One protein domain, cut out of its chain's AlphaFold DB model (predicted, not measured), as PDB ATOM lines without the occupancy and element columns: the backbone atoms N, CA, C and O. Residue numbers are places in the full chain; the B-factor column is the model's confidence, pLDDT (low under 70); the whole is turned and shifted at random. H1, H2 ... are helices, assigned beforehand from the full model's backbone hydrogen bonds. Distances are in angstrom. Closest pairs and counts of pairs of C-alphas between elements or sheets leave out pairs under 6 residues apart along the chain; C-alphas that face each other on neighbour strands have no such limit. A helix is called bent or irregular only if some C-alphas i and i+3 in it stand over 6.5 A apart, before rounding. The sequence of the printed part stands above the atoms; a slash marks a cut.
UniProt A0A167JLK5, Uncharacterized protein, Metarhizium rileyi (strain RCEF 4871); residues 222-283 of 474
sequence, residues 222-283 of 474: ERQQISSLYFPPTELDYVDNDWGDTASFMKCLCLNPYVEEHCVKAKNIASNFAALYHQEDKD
ATOM      1  N   GLU A 222      47.755 -10.997 -12.359       55.72
ATOM      2  CA  GLU A 222      47.389  -9.997 -13.355       55.72
ATOM      3  C   GLU A 222      47.857 -10.473 -14.737       55.72
ATOM      4  O   GLU A 222      47.145 -10.340 -15.728       55.72
ATOM      5  N   ARG A 223      49.030 -11.118 -14.796       57.53
ATOM      6  CA  ARG A 223      49.611 -11.679 -16.022       57.53
ATOM      7  C   ARG A 223      48.930 -12.956 -16.504       57.53
ATOM      8  O   ARG A 223      48.789 -13.122 -17.709       57.53
ATOM      9  N   GLN A 224      48.518 -13.845 -15.598       53.47
ATOM     10  CA  GLN A 224      47.817 -15.090 -15.941       53.47
ATOM     11  C   GLN A 224      46.287 -14.958 -15.913       53.47
ATOM     12  O   GLN A 224      45.608 -15.793 -16.501       53.47
ATOM     13  N   GLN A 225      45.733 -13.949 -15.228       58.38
ATOM     14  CA  GLN A 225      44.298 -13.887 -14.944       58.38
ATOM     15  C   GLN A 225      43.586 -12.552 -15.147       58.38
ATOM     16  O   GLN A 225      42.398 -12.538 -14.833       58.38
ATOM     17  N   ILE A 226      44.180 -11.448 -15.646       54.47
ATOM     18  CA  ILE A 226      43.320 -10.267 -15.893       54.47
ATOM     19  C   ILE A 226      42.158 -10.699 -16.776       54.47
ATOM     20  O   ILE A 226      41.041 -10.507 -16.343       54.47
ATOM     21  N   SER A 227      42.378 -11.405 -17.886       56.16
ATOM     22  CA  SER A 227      41.272 -11.903 -18.706       56.16
ATOM     23  C   SER A 227      40.382 -12.910 -17.967       56.16
ATOM     24  O   SER A 227      39.185 -12.658 -17.862       56.16
ATOM     25  N   SER A 228      40.928 -13.998 -17.402       67.88
ATOM     26  CA  SER A 228      40.134 -15.089 -16.799       67.88
ATOM     27  C   SER A 228      39.299 -14.681 -15.583       67.88
ATOM     28  O   SER A 228      38.266 -15.292 -15.337       67.88
ATOM     29  N   LEU A 229      39.662 -13.606 -14.875       67.00
ATOM     30  CA  LEU A 229      38.844 -13.049 -13.792       67.00
ATOM     31  C   LEU A 229      37.549 -12.381 -14.280       67.00
ATOM     32  O   LEU A 229      36.615 -12.249 -13.487       67.00
ATOM     33  N   TYR A 230      37.467 -11.956 -15.548       74.00
ATOM     34  CA  TYR A 230      36.225 -11.385 -16.085       74.00
ATOM     35  C   TYR A 230      35.232 -12.466 -16.504       74.00
ATOM     36  O   TYR A 230      34.030 -12.192 -16.476       74.00
ATOM     37  N   PHE A 231      35.688 -13.679 -16.821       81.44
ATOM     38  CA  PHE A 231      34.818 -14.767 -17.260       81.44
ATOM     39  C   PHE A 231      34.265 -15.539 -16.043       81.44
ATOM     40  O   PHE A 231      35.036 -16.030 -15.217       81.44
ATOM     41  N   PRO A 232      32.938 -15.656 -15.869       83.00
ATOM     42  CA  PRO A 232      32.354 -16.626 -14.953       83.00
ATOM     43  C   PRO A 232      32.752 -18.062 -15.349       83.00
ATOM     44  O   PRO A 232      33.041 -18.317 -16.518       83.00
ATOM     45  N   PRO A 233      32.714 -19.025 -14.406       79.62
ATOM     46  CA  PRO A 233      33.168 -20.399 -14.643       79.62
ATOM     47  C   PRO A 233      32.567 -21.077 -15.883       79.62
ATOM     48  O   PRO A 233      33.272 -21.777 -16.590       79.62
ATOM     49  N   THR A 234      31.294 -20.823 -16.187       78.88
ATOM     50  CA  THR A 234      30.615 -21.385 -17.367       78.88
ATOM     51  C   THR A 234      31.180 -20.868 -18.689       78.88
ATOM     52  O   THR A 234      31.207 -21.589 -19.676       78.88
ATOM     53  N   GLU A 235      31.634 -19.615 -18.720       87.19
ATOM     54  CA  GLU A 235      32.282 -19.036 -19.899       87.19
ATOM     55  C   GLU A 235      33.739 -19.477 -20.003       87.19
ATOM     56  O   GLU A 235      34.232 -19.656 -21.109       87.19
ATOM     57  N   LEU A 236      34.414 -19.681 -18.865       81.50
ATOM     58  CA  LEU A 236      35.753 -20.267 -18.841       81.50
ATOM     59  C   LEU A 236      35.749 -21.689 -19.387       81.50
ATOM     60  O   LEU A 236      36.588 -21.981 -20.220       81.50
ATOM     61  N   ASP A 237      34.790 -22.532 -18.998       79.44
ATOM     62  CA  ASP A 237      34.688 -23.894 -19.534       79.44
ATOM     63  C   ASP A 237      34.537 -23.882 -21.064       79.44
ATOM     64  O   ASP A 237      35.225 -24.626 -21.756       79.44
ATOM     65  N   TYR A 238      33.684 -23.006 -21.608       86.19
ATOM     66  CA  TYR A 238      33.555 -22.822 -23.058       86.19
ATOM     67  C   TYR A 238      34.871 -22.340 -23.694       86.19
ATOM     68  O   TYR A 238      35.380 -22.938 -24.640       86.19
ATOM     69  N   VAL A 239      35.458 -21.270 -23.152       84.56
ATOM     70  CA  VAL A 239      36.694 -20.683 -23.682       84.56
ATOM     71  C   VAL A 239      37.858 -21.676 -23.628       84.56
ATOM     72  O   VAL A 239      38.604 -21.793 -24.595       84.56
ATOM     73  N   ASP A 240      38.001 -22.426 -22.543       79.31
ATOM     74  CA  ASP A 240      39.069 -23.409 -22.377       79.31
ATOM     75  C   ASP A 240      38.862 -24.621 -23.302       79.31
ATOM     76  O   ASP A 240      39.835 -25.139 -23.852       79.31
ATOM     77  N   ASN A 241      37.618 -25.049 -23.542       72.88
ATOM     78  CA  ASN A 241      37.326 -26.174 -24.436       72.88
ATOM     79  C   ASN A 241      37.544 -25.832 -25.918       72.88
ATOM     80  O   ASN A 241      38.162 -26.617 -26.638       72.88
ATOM     81  N   ASP A 242      37.064 -24.674 -26.373       74.56
ATOM     82  CA  ASP A 242      37.081 -24.302 -27.794       74.56
ATOM     83  C   ASP A 242      38.336 -23.512 -28.199       74.56
ATOM     84  O   ASP A 242      38.782 -23.574 -29.347       74.56
ATOM     85  N   TRP A 243      38.937 -22.778 -27.260       79.88
ATOM     86  CA  TRP A 243      40.064 -21.876 -27.526       79.88
ATOM     87  C   TRP A 243      41.322 -22.221 -26.723       79.88
ATOM     88  O   TRP A 243      42.377 -21.624 -26.951       79.88
ATOM     89  N   GLY A 244      41.242 -23.193 -25.813       73.25
ATOM     90  CA  GLY A 244      42.350 -23.682 -24.994       73.25
ATOM     91  C   GLY A 244      42.602 -22.850 -23.738       73.25
ATOM     92  O   GLY A 244      42.799 -23.418 -22.667       73.25
ATOM     93  N   ASP A 245      42.614 -21.521 -23.867       80.75
ATOM     94  CA  ASP A 245      42.691 -20.592 -22.741       80.75
ATOM     95  C   ASP A 245      42.148 -19.192 -23.093       80.75
ATOM     96  O   ASP A 245      42.007 -18.799 -24.260       80.75
ATOM     97  N   THR A 246      41.887 -18.383 -22.063       83.12
ATOM     98  CA  THR A 246      41.396 -17.005 -22.222       83.12
ATOM     99  C   THR A 246      42.369 -16.077 -22.941       83.12
ATOM    100  O   THR A 246      41.942 -15.083 -23.533       83.12
ATOM    101  N   ALA A 247      43.674 -16.357 -22.913       77.12
ATOM    102  CA  ALA A 247      44.665 -15.545 -23.613       77.12
ATOM    103  C   ALA A 247      44.596 -15.769 -25.130       77.12
ATOM    104  O   ALA A 247      44.662 -14.811 -25.902       77.12
ATOM    105  N   SER A 248      44.413 -17.016 -25.552       74.44
ATOM    106  CA  SER A 248      44.253 -17.453 -26.935       74.44
ATOM    107  C   SER A 248      42.947 -16.923 -27.509       74.44
ATOM    108  O   SER A 248      42.965 -16.287 -28.563       74.44
ATOM    109  N   PHE A 249      41.851 -17.049 -26.756       87.44
ATOM    110  CA  PHE A 249      40.567 -16.436 -27.092       87.44
ATOM    111  C   PHE A 249      40.686 -14.918 -27.302       87.44
ATOM    112  O   PHE A 249      40.315 -14.398 -28.355       87.44
ATOM    113  N   MET A 250      41.292 -14.191 -26.357       87.44
ATOM    114  CA  MET A 250      41.478 -12.744 -26.507       87.44
ATOM    115  C   MET A 250      42.401 -12.382 -27.673       87.44
ATOM    116  O   MET A 250      42.101 -11.450 -28.419       87.44
ATOM    117  N   LYS A 251      43.484 -13.134 -27.888       77.44
ATOM    118  CA  LYS A 251      44.402 -12.918 -29.013       77.44
ATOM    119  C   LYS A 251      43.693 -13.073 -30.361       77.44
ATOM    120  O   LYS A 251      43.898 -12.237 -31.240       77.44
ATOM    121  N   CYS A 252      42.856 -14.097 -30.516       69.88
ATOM    122  CA  CYS A 252      42.075 -14.329 -31.733       69.88
ATOM    123  C   CYS A 252      41.076 -13.204 -32.021       69.88
ATOM    124  O   CYS A 252      40.841 -12.878 -33.179       69.88
ATOM    125  N   LEU A 253      40.557 -12.556 -30.977       80.44
ATOM    126  CA  LEU A 253      39.678 -11.391 -31.091       80.44
ATOM    127  C   LEU A 253      40.437 -10.060 -31.247       80.44
ATOM    128  O   LEU A 253      39.821  -8.995 -31.241       80.44
ATOM    129  N   CYS A 254      41.772 -10.098 -31.353       83.44
ATOM    130  CA  CYS A 254      42.646  -8.921 -31.310       83.44
ATOM    131  C   CYS A 254      42.438  -8.055 -30.053       83.44
ATOM    132  O   CYS A 254      42.619  -6.837 -30.075       83.44
ATOM    133  N   LEU A 255      42.067  -8.688 -28.942       83.62
ATOM    134  CA  LEU A 255      41.848  -8.052 -27.655       83.62
ATOM    135  C   LEU A 255      43.093  -8.203 -26.779       83.62
ATOM    136  O   LEU A 255      43.747  -9.242 -26.722       83.62
ATOM    137  N   ASN A 256      43.432  -7.121 -26.087       77.75
ATOM    138  CA  ASN A 256      44.586  -7.074 -25.194       77.75
ATOM    139  C   ASN A 256      44.154  -7.533 -23.790       77.75
ATOM    140  O   ASN A 256      43.353  -6.826 -23.176       77.75
ATOM    141  N   PRO A 257      44.683  -8.649 -23.252       81.06
ATOM    142  CA  PRO A 257      44.277  -9.179 -21.948       81.06
ATOM    143  C   PRO A 257      44.694  -8.293 -20.768       81.06
ATOM    144  O   PRO A 257      44.325  -8.581 -19.639       81.06
ATOM    145  N   TYR A 258      45.460  -7.225 -21.012       75.75
ATOM    146  CA  TYR A 258      45.888  -6.261 -19.998       75.75
ATOM    147  C   TYR A 258      45.054  -4.972 -19.993       75.75
ATOM    148  O   TYR A 258      45.283  -4.102 -19.156       75.75
ATOM    149  N   VAL A 259      44.113  -4.817 -20.931       78.75
ATOM    150  CA  VAL A 259      43.218  -3.655 -21.006       78.75
ATOM    151  C   VAL A 259      41.847  -4.077 -20.485       78.75
ATOM    152  O   VAL A 259      41.206  -4.949 -21.067       78.75
ATOM    153  N   GLU A 260      41.388  -3.468 -19.390       77.81
ATOM    154  CA  GLU A 260      40.118  -3.817 -18.728       77.81
ATOM    155  C   GLU A 260      38.925  -3.774 -19.694       77.81
ATOM    156  O   GLU A 260      38.161  -4.734 -19.771       77.81
ATOM    157  N   GLU A 261      38.822  -2.729 -20.518       83.50
ATOM    158  CA  GLU A 261      37.784  -2.604 -21.551       83.50
ATOM    159  C   GLU A 261      37.791  -3.786 -22.534       83.50
ATOM    160  O   GLU A 261      36.742  -4.325 -22.890       83.50
ATOM    161  N   HIS A 262      38.978  -4.250 -22.931       90.06
ATOM    162  CA  HIS A 262      39.122  -5.408 -23.806       90.06
ATOM    163  C   HIS A 262      38.726  -6.708 -23.104       90.06
ATOM    164  O   HIS A 262      38.157  -7.587 -23.745       90.06
ATOM    165  N   CYS A 263      38.977  -6.836 -21.801       84.69
ATOM    166  CA  CYS A 263      38.585  -8.016 -21.031       84.69
ATOM    167  C   CYS A 263      37.069  -8.075 -20.827       84.69
ATOM    168  O   CYS A 263      36.472  -9.134 -20.993       84.69
ATOM    169  N   VAL A 264      36.430  -6.932 -20.565       83.88
ATOM    170  CA  VAL A 264      34.963  -6.813 -20.528       83.88
ATOM    171  C   VAL A 264      34.360  -7.142 -21.896       83.88
ATOM    172  O   VAL A 264      33.373  -7.874 -21.975       83.88
ATOM    173  N   LYS A 265      34.973  -6.663 -22.985       87.06
ATOM    174  CA  LYS A 265      34.547  -6.992 -24.351       87.06
ATOM    175  C   LYS A 265      34.681  -8.487 -24.645       87.06
ATOM    176  O   LYS A 265      33.739  -9.083 -25.155       87.06
ATOM    177  N   ALA A 266      35.808  -9.097 -24.284       90.31
ATOM    178  CA  ALA A 266      36.034 -10.527 -24.459       90.31
ATOM    179  C   ALA A 266      35.034 -11.358 -23.651       90.31
ATOM    180  O   ALA A 266      34.436 -12.274 -24.204       90.31
ATOM    181  N   LYS A 267      34.788 -10.989 -22.389       92.38
ATOM    182  CA  LYS A 267      33.753 -11.601 -21.557       92.38
ATOM    183  C   LYS A 267      32.402 -11.593 -22.261       92.38
ATOM    184  O   LYS A 267      31.846 -12.652 -22.484       92.38
ATOM    185  N   ASN A 268      31.910 -10.427 -22.682       88.81
ATOM    186  CA  ASN A 268      30.605 -10.335 -23.345       88.81
ATOM    187  C   ASN A 268      30.529 -11.213 -24.608       88.81
ATOM    188  O   ASN A 268      29.493 -11.814 -24.881       88.81
ATOM    189  N   ILE A 269      31.626 -11.306 -25.366       86.69
ATOM    190  CA  ILE A 269      31.716 -12.186 -26.536       86.69
ATOM    191  C   ILE A 269      31.639 -13.662 -26.109       86.69
ATOM    192  O   ILE A 269      30.858 -14.410 -26.690       86.69
ATOM    193  N   ALA A 270      32.376 -14.080 -25.077       90.50
ATOM    194  CA  ALA A 270      32.299 -15.446 -24.558       90.50
ATOM    195  C   ALA A 270      30.930 -15.770 -23.948       90.50
ATOM    196  O   ALA A 270      30.420 -16.853 -24.206       90.50
ATOM    197  N   SER A 271      30.295 -14.845 -23.218       89.62
ATOM    198  CA  SER A 271      28.921 -15.001 -22.719       89.62
ATOM    199  C   SER A 271      27.947 -15.279 -23.862       89.62
ATOM    200  O   SER A 271      27.107 -16.169 -23.755       89.62
ATOM    201  N   ASN A 272      28.063 -14.530 -24.965       84.44
ATOM    202  CA  ASN A 272      27.204 -14.707 -26.132       84.44
ATOM    203  C   ASN A 272      27.443 -16.061 -26.803       84.44
ATOM    204  O   ASN A 272      26.482 -16.751 -27.132       84.44
ATOM    205  N   PHE A 273      28.704 -16.465 -26.970       85.19
ATOM    206  CA  PHE A 273      29.021 -17.771 -27.538       85.19
ATOM    207  C   PHE A 273      28.573 -18.927 -26.641       85.19
ATOM    208  O   PHE A 273      27.930 -19.845 -27.135       85.19
ATOM    209  N   ALA A 274      28.818 -18.861 -25.332       82.00
ATOM    210  CA  ALA A 274      28.368 -19.877 -24.386       82.00
ATOM    211  C   ALA A 274      26.832 -19.973 -24.337       82.00
ATOM    212  O   ALA A 274      26.275 -21.066 -24.255       82.00
ATOM    213  N   ALA A 275      26.122 -18.843 -24.435       81.25
ATOM    214  CA  ALA A 275      24.663 -18.835 -24.518       81.25
ATOM    215  C   ALA A 275      24.150 -19.504 -25.802       81.25
ATOM    216  O   ALA A 275      23.189 -20.269 -25.732       81.25
ATOM    217  N   LEU A 276      24.799 -19.258 -26.946       78.19
ATOM    218  CA  LEU A 276      24.491 -19.939 -28.207       78.19
ATOM    219  C   LEU A 276      24.780 -21.439 -28.117       78.19
ATOM    220  O   LEU A 276      23.936 -22.235 -28.508       78.19
ATOM    221  N   TYR A 277      25.912 -21.817 -27.523       77.88
ATOM    222  CA  TYR A 277      26.302 -23.211 -27.314       77.88
ATOM    223  C   TYR A 277      25.256 -23.975 -26.489       77.88
ATOM    224  O   TYR A 277      24.801 -25.047 -26.869       77.88
ATOM    225  N   HIS A 278      24.778 -23.376 -25.393       75.75
ATOM    226  CA  HIS A 278      23.730 -23.973 -24.562       75.75
ATOM    227  C   HIS A 278      22.329 -23.941 -25.187       75.75
ATOM    228  O   HIS A 278      21.444 -24.675 -24.741       75.75
ATOM    229  N   GLN A 279      22.092 -23.060 -26.159       68.50
ATOM    230  CA  GLN A 279      20.843 -23.035 -26.909       68.50
ATOM    231  C   GLN A 279      20.840 -24.133 -27.974       68.50
ATOM    232  O   GLN A 279      19.859 -24.864 -28.069       68.50
ATOM    233  N   GLU A 280      21.964 -24.318 -28.670       58.47
ATOM    234  CA  GLU A 280      22.170 -25.442 -29.579       58.47
ATOM    235  C   GLU A 280      22.068 -26.769 -28.827       58.47
ATOM    236  O   GLU A 280      21.289 -27.601 -29.258       58.47
ATOM    237  N   ASP A 281      22.689 -26.945 -27.655       59.03
ATOM    238  CA  ASP A 281      22.546 -28.186 -26.869       59.03
ATOM    239  C   ASP A 281      21.088 -28.499 -26.482       59.03
ATOM    240  O   ASP A 281      20.683 -29.659 -26.486       59.03
ATOM    241  N   LYS A 282      20.260 -27.488 -26.184       53.94
ATOM    242  CA  LYS A 282      18.836 -27.696 -25.849       53.94
ATOM    243  C   LYS A 282      17.969 -27.992 -27.067       53.94
ATOM    244  O   LYS A 282      17.025 -28.772 -26.957       53.94
ATOM    245  N   ASP A 283      18.278 -27.376 -28.201       52.38
ATOM    246  CA  ASP A 283      17.606 -27.659 -29.469       52.38
ATOM    247  C   ASP A 283      18.103 -28.999 -30.064       52.38
ATOM    248  O   ASP A 283      17.364 -29.682 -30.772       52.38
TER     249      ASP A 283
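What this domain is: This is residues 222 to 283 of the 474 residues of an uncharacterized protein of Metarhizium rileyi (strain RCEF 4871) (UniProt A0A167JLK5). One long straight helix, H4, has three short helices, H1, H2 and H3, packed on one side of it, and its last residues, 278 to 283, stick out beyond them. The printed part has 62 residues with four named helices, H1 to H4 in chain order, and no named strand, an all-helix domain. It is compact, with a radius of gyration of the C-alphas of 11.1 A and spans of 37 by 19 by 18 A.

Where its parts are: H1 is residues 222 to 230, from C-alpha 222 at (47.389, -9.997, -13.355); it is irregular, with C-alphas 224 and 227 7.8 A apart. H2 is residues 233 to 243, 14.7 A long, and H3 residues 246 to 252. H4, residues 260 to 283, runs 34.5 A to C-alpha 283 at (17.606, -27.659, -29.469).

How they stand to each other: H1 touches H4 at a steep tilt of 49 degrees, the C-alphas of Ser 227 and Cys 263 closest at 5.3 A. H1 touches H3, closest at the C-alphas of Ser 228 and Thr 246, 5.9 A. H2 and H3 touch only at the corner, the C-alphas of Trp 243 and Phe 249 closest at 5.5 A. H2 is about perpendicular to H4, at 87 degrees, and touches its residues 267 to 274, the C-alphas of Glu 235 and Ala 270 closest at 5.9 A. H3 and H4 only just touch, with 3 pairs of C-alphas within 8 A, the closest those of Met 250 and Ala 266, 6.2 A. Every O i to N i+4 pair is within hydrogen-bond range in H2, H3 and H4; in H1 2 of 5 are, beside 2 of 6 O i to N i+3 pairs.

The domain as a whole: The C-alphas of Arg 223 and Asp 283 are the two farthest apart, 38.2 A. The printed part has no cut and no long link. Its mean pLDDT is 76.9, with residues 222 to 229, 252 and 279 to 283 under 70.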